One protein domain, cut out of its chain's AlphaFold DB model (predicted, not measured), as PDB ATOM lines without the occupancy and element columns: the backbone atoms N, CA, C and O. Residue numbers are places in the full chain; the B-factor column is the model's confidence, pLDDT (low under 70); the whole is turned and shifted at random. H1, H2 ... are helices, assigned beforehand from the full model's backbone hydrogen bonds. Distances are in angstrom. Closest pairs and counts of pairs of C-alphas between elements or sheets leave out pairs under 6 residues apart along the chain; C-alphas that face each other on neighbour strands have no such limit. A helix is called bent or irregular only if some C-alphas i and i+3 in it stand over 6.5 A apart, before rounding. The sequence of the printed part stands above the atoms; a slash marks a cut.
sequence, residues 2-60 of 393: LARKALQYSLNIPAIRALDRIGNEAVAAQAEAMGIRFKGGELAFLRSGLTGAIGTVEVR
ATOM      1  N   LEU A   2     237.864 209.376 363.014       86.19
ATOM      2  CA  LEU A   2     238.340 208.130 363.625       86.19
ATOM      3  C   LEU A   2     238.290 206.949 362.645       86.19
ATOM      4  O   LEU A   2     237.409 206.886 361.781       86.19
ATOM      5  N   ALA A   3     239.187 205.973 362.822       91.06
ATOM      6  CA  ALA A   3     239.274 204.781 361.974       91.06
ATOM      7  C   ALA A   3     237.971 203.956 361.958       91.06
ATOM      8  O   ALA A   3     237.528 203.545 360.883       91.06
ATOM      9  N   ARG A   4     237.306 203.789 363.115       93.75
ATOM     10  CA  ARG A   4     235.987 203.135 363.222       93.75
ATOM     11  C   ARG A   4     234.973 203.765 362.274       93.75
ATOM     12  O   ARG A   4     234.393 203.078 361.436       93.75
ATOM     13  N   LYS A   5     234.794 205.084 362.371       90.25
ATOM     14  CA  LYS A   5     233.833 205.823 361.542       90.25
ATOM     15  C   LYS A   5     234.229 205.784 360.068       90.25
ATOM     16  O   LYS A   5     233.371 205.549 359.221       90.25
ATOM     17  N   ALA A   6     235.517 205.915 359.754       91.75
ATOM     18  CA  ALA A   6     235.998 205.790 358.382       91.75
ATOM     19  C   ALA A   6     235.634 204.439 357.741       91.75
ATOM     20  O   ALA A   6     235.168 204.406 356.600       91.75
ATOM     21  N   LEU A   7     235.798 203.332 358.472       96.06
ATOM     22  CA  LEU A   7     235.481 201.997 357.968       96.06
ATOM     23  C   LEU A   7     233.966 201.721 357.938       96.06
ATOM     24  O   LEU A   7     233.476 201.184 356.940       96.06
ATOM     25  N   GLN A   8     233.216 202.126 358.970       93.31
ATOM     26  CA  GLN A   8     231.752 201.972 359.037       93.31
ATOM     27  C   GLN A   8     231.052 202.675 357.873       93.31
ATOM     28  O   GLN A   8     230.231 202.080 357.175       93.31
ATOM     29  N   TYR A   9     231.444 203.920 357.603       90.06
ATOM     30  CA  TYR A   9     230.848 204.724 356.541       90.06
ATOM     31  C   TYR A   9     231.552 204.592 355.183       90.06
ATOM     32  O   TYR A   9     231.172 205.257 354.222       90.06
ATOM     33  N   SER A  10     232.532 203.689 355.068       92.94
ATOM     34  CA  SER A  10     233.189 203.348 353.802       92.94
ATOM     35  C   SER A  10     233.889 204.530 353.116       92.94
ATOM     36  O   SER A  10     233.702 204.757 351.920       92.94
ATOM     37  N   LEU A  11     234.687 205.290 353.865       90.81
ATOM     38  CA  LEU A  11     235.290 206.531 353.376       90.81
ATOM     39  C   LEU A  11     236.559 206.293 352.568       90.81
ATOM     40  O   LEU A  11     237.564 205.808 353.088       90.81
ATOM     41  N   ASN A  12     236.525 206.724 351.308       91.25
ATOM     42  CA  ASN A  12     237.621 206.528 350.361       91.25
ATOM     43  C   ASN A  12     238.911 207.246 350.787       91.25
ATOM     44  O   ASN A  12     239.974 206.636 350.774       91.25
ATOM     45  N   ILE A  13     238.837 208.522 351.190       89.94
ATOM     46  CA  ILE A  13     240.038 209.315 351.510       89.94
ATOM     47  C   ILE A  13     240.807 208.747 352.721       89.94
ATOM     48  O   ILE A  13     242.010 208.516 352.586       89.94
ATOM     49  N   PRO A  14     240.173 208.437 353.872       90.81
ATOM     50  CA  PRO A  14     240.864 207.754 354.965       90.81
ATOM     51  C   PRO A  14     241.441 206.387 354.578       90.81
ATOM     52  O   PRO A  14     242.544 206.068 355.012       90.81
ATOM     53  N   ALA A  15     240.747 205.596 353.750       95.75
ATOM     54  CA  ALA A  15     241.262 204.305 353.282       95.75
ATOM     55  C   ALA A  15     242.529 204.474 352.424       95.75
ATOM     56  O   ALA A  15     243.510 203.759 352.621       95.75
ATOM     57  N   ILE A  16     242.537 205.464 351.525       95.81
ATOM     58  CA  ILE A  16     243.704 205.829 350.710       95.81
ATOM     59  C   ILE A  16     244.874 206.266 351.598       95.81
ATOM     60  O   ILE A  16     245.980 205.757 351.435       95.81
ATOM     61  N   ARG A  17     244.633 207.147 352.581       91.81
ATOM     62  CA  ARG A  17     245.664 207.580 353.545       91.81
ATOM     63  C   ARG A  17     246.196 206.414 354.385       91.81
ATOM     64  O   ARG A  17     247.381 206.384 354.700       91.81
ATOM     65  N   ALA A  18     245.343 205.458 354.752       94.56
ATOM     66  CA  ALA A  18     245.768 204.262 355.472       94.56
ATOM     67  C   ALA A  18     246.684 203.382 354.608       94.56
ATOM     68  O   ALA A  18     247.739 202.966 355.082       94.56
ATOM     69  N   LEU A  19     246.332 203.148 353.338       96.62
ATOM     70  CA  LEU A  19     247.193 202.407 352.412       96.62
ATOM     71  C   LEU A  19     248.527 203.119 352.177       96.62
ATOM     72  O   LEU A  19     249.558 202.459 352.174       96.62
ATOM     73  N   ASP A  20     248.520 204.442 352.021       95.50
ATOM     74  CA  ASP A  20     249.740 205.238 351.832       95.50
ATOM     75  C   ASP A  20     250.711 205.095 353.016       95.50
ATOM     76  O   ASP A  20     251.909 204.893 352.832       95.50
ATOM     77  N   ARG A  21     250.184 205.098 354.249       93.62
ATOM     78  CA  ARG A  21     250.984 204.912 355.472       93.62
ATOM     79  C   ARG A  21     251.522 203.490 355.646       93.62
ATOM     80  O   ARG A  21     252.606 203.323 356.195       93.62
ATOM     81  N   ILE A  22     250.749 202.476 355.254       96.00
ATOM     82  CA  ILE A  22     251.084 201.058 355.473       96.00
ATOM     83  C   ILE A  22     251.922 200.475 354.326       96.00
ATOM     84  O   ILE A  22     252.777 199.622 354.561       96.00
ATOM     85  N   GLY A  23     251.699 200.940 353.098       97.12
ATOM     86  CA  GLY A  23     252.339 200.445 351.882       97.12
ATOM     87  C   GLY A  23     251.554 199.330 351.184       97.12
ATOM     88  O   GLY A  23     250.852 198.525 351.804       97.12
ATOM     89  N   ASN A  24     251.690 199.271 349.856       97.38
ATOM     90  CA  ASN A  24     250.978 198.308 349.011       97.38
ATOM     91  C   ASN A  24     251.441 196.868 349.245       97.38
ATOM     92  O   ASN A  24     250.620 195.953 349.233       97.38
ATOM     93  N   GLU A  25     252.733 196.667 349.493       97.44
ATOM     94  CA  GLU A  25     253.344 195.358 349.715       97.44
ATOM     95  C   GLU A  25     252.768 194.673 350.958       97.44
ATOM     96  O   GLU A  25     252.378 193.508 350.904       97.44
ATOM     97  N   ALA A  26     252.655 195.408 352.068       97.19
ATOM     98  CA  ALA A  26     252.111 194.874 353.312       97.19
ATOM     99  C   ALA A  26     250.635 194.472 353.156       97.19
ATOM    100  O   ALA A  26     250.231 193.397 353.608       97.19
ATOM    101  N   VAL A  27     249.838 195.300 352.471       97.12
ATOM    102  CA  VAL A  27     248.418 195.011 352.224       97.12
ATOM    103  C   VAL A  27     248.242 193.827 351.272       97.12
ATOM    104  O   VAL A  27     247.426 192.947 351.552       97.12
ATOM    105  N   ALA A  28     249.025 193.754 350.190       97.38
ATOM    106  CA  ALA A  28     248.988 192.632 349.254       97.38
ATOM    107  C   ALA A  28     249.345 191.312 349.951       97.38
ATOM    108  O   ALA A  28     248.584 190.345 349.866       97.38
ATOM    109  N   ALA A  29     250.445 191.290 350.710       97.25
ATOM    110  CA  ALA A  29     250.889 190.109 351.441       97.25
ATOM    111  C   ALA A  29     249.848 189.640 352.469       97.25
ATOM    112  O   ALA A  29     249.557 188.443 352.562       97.25
ATOM    113  N   GLN A  30     249.237 190.572 353.212       97.75
ATOM    114  CA  GLN A  30     248.190 190.244 354.180       97.75
ATOM    115  C   GLN A  30     246.931 189.692 353.494       97.75
ATOM    116  O   GLN A  30     246.372 188.687 353.943       97.75
ATOM    117  N   ALA A  31     246.501 190.300 352.386       97.31
ATOM    118  CA  ALA A  31     245.368 189.824 351.597       97.31
ATOM    119  C   ALA A  31     245.605 188.394 351.077       97.31
ATOM    120  O   ALA A  31     244.748 187.521 351.237       97.31
ATOM    121  N   GLU A  32     246.785 188.118 350.518       97.62
ATOM    122  CA  GLU A  32     247.145 186.780 350.044       97.62
ATOM    123  C   GLU A  32     247.260 185.757 351.178       97.62
ATOM    124  O   GLU A  32     246.878 184.592 351.005       97.62
ATOM    125  N   ALA A  33     247.739 186.174 352.354       97.81
ATOM    126  CA  ALA A  33     247.761 185.327 353.538       97.81
ATOM    127  C   ALA A  33     246.338 184.932 353.970       97.81
ATOM    128  O   ALA A  33     246.139 183.791 354.384       97.81
ATOM    129  N   MET A  34     245.356 185.821 353.796       97.81
ATOM    130  CA  MET A  34     243.922 185.557 354.002       97.81
ATOM    131  C   MET A  34     243.255 184.812 352.830       97.81
ATOM    132  O   MET A  34     242.042 184.606 352.837       97.81
ATOM    133  N   GLY A  35     244.029 184.386 351.826       96.75
ATOM    134  CA  GLY A  35     243.561 183.572 350.706       96.75
ATOM    135  C   GLY A  35     243.055 184.353 349.496       96.75
ATOM    136  O   GLY A  35     242.595 183.721 348.543       96.75
ATOM    137  N   ILE A  36     243.156 185.686 349.496       97.88
ATOM    138  CA  ILE A  36     242.803 186.506 348.332       97.88
ATOM    139  C   ILE A  36     243.769 186.209 347.185       97.88
ATOM    140  O   ILE A  36     244.983 186.127 347.369       97.88
ATOM    141  N   ARG A  37     243.220 186.047 345.978       96.81
ATOM    142  CA  ARG A  37     243.989 185.954 344.736       96.81
ATOM    143  C   ARG A  37     243.564 187.069 343.797       96.81
ATOM    144  O   ARG A  37     242.422 187.104 343.337       96.81
ATOM    145  N   PHE A  38     244.500 187.967 343.517       96.88
ATOM    146  CA  PHE A  38     244.300 189.067 342.585       96.88
ATOM    147  C   PHE A  38     244.339 188.565 341.143       96.88
ATOM    148  O   PHE A  38     245.197 187.756 340.763       96.88
ATOM    149  N   LYS A  39     243.436 189.067 340.303       94.81
ATOM    150  CA  LYS A  39     243.515 188.843 338.858       94.81
ATOM    151  C   LYS A  39     244.773 189.533 338.322       94.81
ATOM    152  O   LYS A  39     244.948 190.733 338.486       94.81
ATOM    153  N   GLY A  40     245.659 188.762 337.693       93.06
ATOM    154  CA  GLY A  40     246.991 189.241 337.299       93.06
ATOM    155  C   GLY A  40     248.070 189.094 338.384       93.06
ATOM    156  O   GLY A  40     249.205 189.500 338.150       93.06
ATOM    157  N   GLY A  41     247.743 188.466 339.523       94.81
ATOM    158  CA  GLY A  41     248.668 188.178 340.623       94.81
ATOM    159  C   GLY A  41     248.969 189.386 341.512       94.81
ATOM    160  O   GLY A  41     248.463 190.481 341.284       94.81
ATOM    161  N   GLU A  42     249.823 189.185 342.517       94.38
ATOM    162  CA  GLU A  42     250.265 190.213 343.475       94.38
ATOM    163  C   GLU A  42     250.708 191.519 342.793       94.38
ATOM    164  O   GLU A  42     250.335 192.616 343.206       94.38
ATOM    165  N   LEU A  43     251.427 191.406 341.672       95.31
ATOM    166  CA  LEU A  43     251.918 192.553 340.911       95.31
ATOM    167  C   LEU A  43     250.793 193.471 340.401       95.31
ATOM    168  O   LEU A  43     251.031 194.663 340.209       95.31
ATOM    169  N   ALA A  44     249.581 192.949 340.180       95.94
ATOM    170  CA  ALA A  44     248.425 193.768 339.818       95.94
ATOM    171  C   ALA A  44     248.019 194.707 340.965       95.94
ATOM    172  O   ALA A  44     247.728 195.874 340.712       95.94
ATOM    173  N   PHE A  45     248.074 194.231 342.214       96.69
ATOM    174  CA  PHE A  45     247.832 195.066 343.389       96.69
ATOM    175  C   PHE A  45     248.908 196.136 343.545       96.69
ATOM    176  O   PHE A  45     248.586 197.322 343.592       96.69
ATOM    177  N   LEU A  46     250.182 195.740 343.495       96.62
ATOM    178  CA  LEU A  46     251.307 196.674 343.620       96.62
ATOM    179  C   LEU A  46     251.259 197.796 342.570       96.62
ATOM    180  O   LEU A  46     251.546 198.952 342.867       96.62
ATOM    181  N   ARG A  47     250.850 197.473 341.337       96.62
ATOM    182  CA  ARG A  47     250.728 198.448 340.241       96.62
ATOM    183  C   ARG A  47     249.511 199.363 340.345       96.62
ATOM    184  O   ARG A  47     249.499 200.384 339.664       96.62
ATOM    185  N   SER A  48     248.508 199.023 341.156       95.69
ATOM    186  CA  SER A  48     247.346 199.896 341.365       95.69
ATOM    187  C   SER A  48     247.694 201.153 342.171       95.69
ATOM    188  O   SER A  48     246.985 202.156 342.099       95.69
ATOM    189  N   GLY A  49     248.813 201.136 342.906       96.50
ATOM    190  CA  GLY A  49     249.184 202.231 343.793       96.50
ATOM    191  C   GLY A  49     248.074 202.510 344.805       96.50
ATOM    192  O   GLY A  49     247.446 201.599 345.336       96.50
ATOM    193  N   LEU A  50     247.793 203.784 345.070       96.25
ATOM    194  CA  LEU A  50     246.825 204.162 346.102       96.25
ATOM    195  C   LEU A  50     245.372 203.788 345.777       96.25
ATOM    196  O   LEU A  50     244.545 203.709 346.686       96.25
ATOM    197  N   THR A  51     245.040 203.512 344.512       96.00
ATOM    198  CA  THR A  51     243.672 203.106 344.154       96.00
ATOM    199  C   THR A  51     243.341 201.697 344.649       96.00
ATOM    200  O   THR A  51     242.166 201.370 344.823       96.00
ATOM    201  N   GLY A  52     244.348 200.880 344.981       95.50
ATOM    202  CA  GLY A  52     244.151 199.586 345.636       95.50
ATOM    203  C   GLY A  52     243.329 199.688 346.926       95.50
ATOM    204  O   GLY A  52     242.531 198.797 347.213       95.50
ATOM    205  N   ALA A  53     243.423 200.814 347.648       96.25
ATOM    206  CA  ALA A  53     242.672 201.077 348.880       96.25
ATOM    207  C   ALA A  53     241.152 201.117 348.680       96.25
ATOM    208  O   ALA A  53     240.395 200.869 349.617       96.25
ATOM    209  N   ILE A  54     240.709 201.443 347.464       94.88
ATOM    210  CA  ILE A  54     239.294 201.563 347.092       94.88
ATOM    211  C   ILE A  54     238.843 200.412 346.182       94.88
ATOM    212  O   ILE A  54     237.796 200.495 345.547       94.88
ATOM    213  N   GLY A  55     239.612 199.317 346.133       93.44
ATOM    214  CA  GLY A  55     239.182 198.061 345.519       93.44
ATOM    215  C   GLY A  55     239.284 198.012 343.992       93.44
ATOM    216  O   GLY A  55     238.501 197.313 343.360       93.44
ATOM    217  N   THR A  56     240.247 198.707 343.378       93.81
ATOM    218  CA  THR A  56     240.417 198.712 341.907       93.81
ATOM    219  C   THR A  56     241.042 197.445 341.318       93.81
ATOM    220  O   THR A  56     241.331 197.409 340.125       93.81
ATOM    221  N   VAL A  57     241.310 196.420 342.131       94.88
ATOM    222  CA  VAL A  57     241.937 195.171 341.678       94.88
ATOM    223  C   VAL A  57     240.965 194.020 341.849       94.88
ATOM    224  O   VAL A  57     240.506 193.731 342.951       94.88
ATOM    225  N   GLU A  58     240.652 193.365 340.734       94.38
ATOM    226  CA  GLU A  58     239.663 192.294 340.679       94.38
ATOM    227  C   GLU A  58     240.110 191.068 341.493       94.38
ATOM    228  O   GLU A  58     241.255 190.610 341.404       94.38
ATOM    229  N   VAL A  59     239.170 190.493 342.244       96.38
ATOM    230  CA  VAL A  59     239.348 189.279 343.053       96.38
ATOM    231  C   VAL A  59     238.166 188.334 342.846       96.38
ATOM    232  O   VAL A  59     237.089 188.747 342.417       96.38
ATOM    233  N   ARG A  60     238.335 187.046 343.166       95.81
ATOM    234  CA  ARG A  60     237.223 186.084 343.103       95.81
ATOM    235  C   ARG A  60     236.302 186.261 344.320       95.81
ATOM    236  O   ARG A  60     236.812 186.257 345.443       95.81
TER     237      ARG A  60
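This is residues 2 to 60 of the 393 residues of the protein "Transpeptidase domain-containing protein" of Gemmatimonadales bacterium (UniProt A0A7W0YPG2). Four short helices make an elongated row of contacts: H4 packs crosswise on H3 at one end of the domain, the last part of H4 packs on H2, and H1 folds against H2 in a small helical hairpin at the other end. After H4, residues 55 to 60 fold back toward the link between H3 and H4. The printed part has 59 residues with four named helices, H1, H2, H3 and H4 in chain order, and no named strand; the class is all helix, with 40 residues in the helices. The whole is compact, with a radius of gyration of the C-alphas of 11.4 A, yet elongated, spanning 32 by 19 by 17 A.

The longest helix, H4, holds residues 42 to 54 and measures 16.2 A from first to last C-alpha; C-alpha 42 is at (250.265, 190.213, 343.475) and C-alpha 54 at (239.294, 201.563, 347.092). H4 is irregular: C-alphas 47 and 50 are 9.1 A apart, and its line is a rough one. H3 holds residues 24 to 33 and measures 14.1 A. H2 holds residues 12 to 22 and measures 15.4 A. H1 holds residues 3 to 8, is 8.5 A long, and begins with C-alpha 3 at (239.274, 204.781, 361.974).

H4 touches H3, the closest C-alphas being those of Asn 24 and Leu 46, 5.6 A apart. Their lines stand at 72 degrees, only just about perpendicular. With residues 50 to 54 alone, H4 touches H2, at a steep tilt of 45 degrees and running opposite ways; the closest C-alphas, of Ile 16 and Ala 53, are 5.2 A apart. The helix packing is mostly crossed, with no touching pair at a shallow tilt. H2 and H3 are close but not clearly touching, about perpendicular at 89 degrees, with the C-alphas of Leu 19 and Val 27 closest at 7.5 A. H1 and H2 form a helical hairpin: they touch, closest at the C-alphas of Ala 6 and Pro 14, 6.3 A apart, at a steep tilt of 45 degrees and opposite ways. H1 is apart from H3 and from H4. Every O i to N i+4 pair is within hydrogen-bond range in H1, H2 and H3; in H4 it is 3 of 9, beside 7 of 10 O i to N i+3 pairs.

The two C-alphas farthest apart, those of Leu 2 and Gly 40, are 33.5 A apart. The printed part has no cut. The links from H1 to H2 and from H2 to H3 are tight, the link from H3 to H4 is short with 8 residues, and there is no long link. The mean pLDDT of the printed part is 95.0, and no printed residue is under 70.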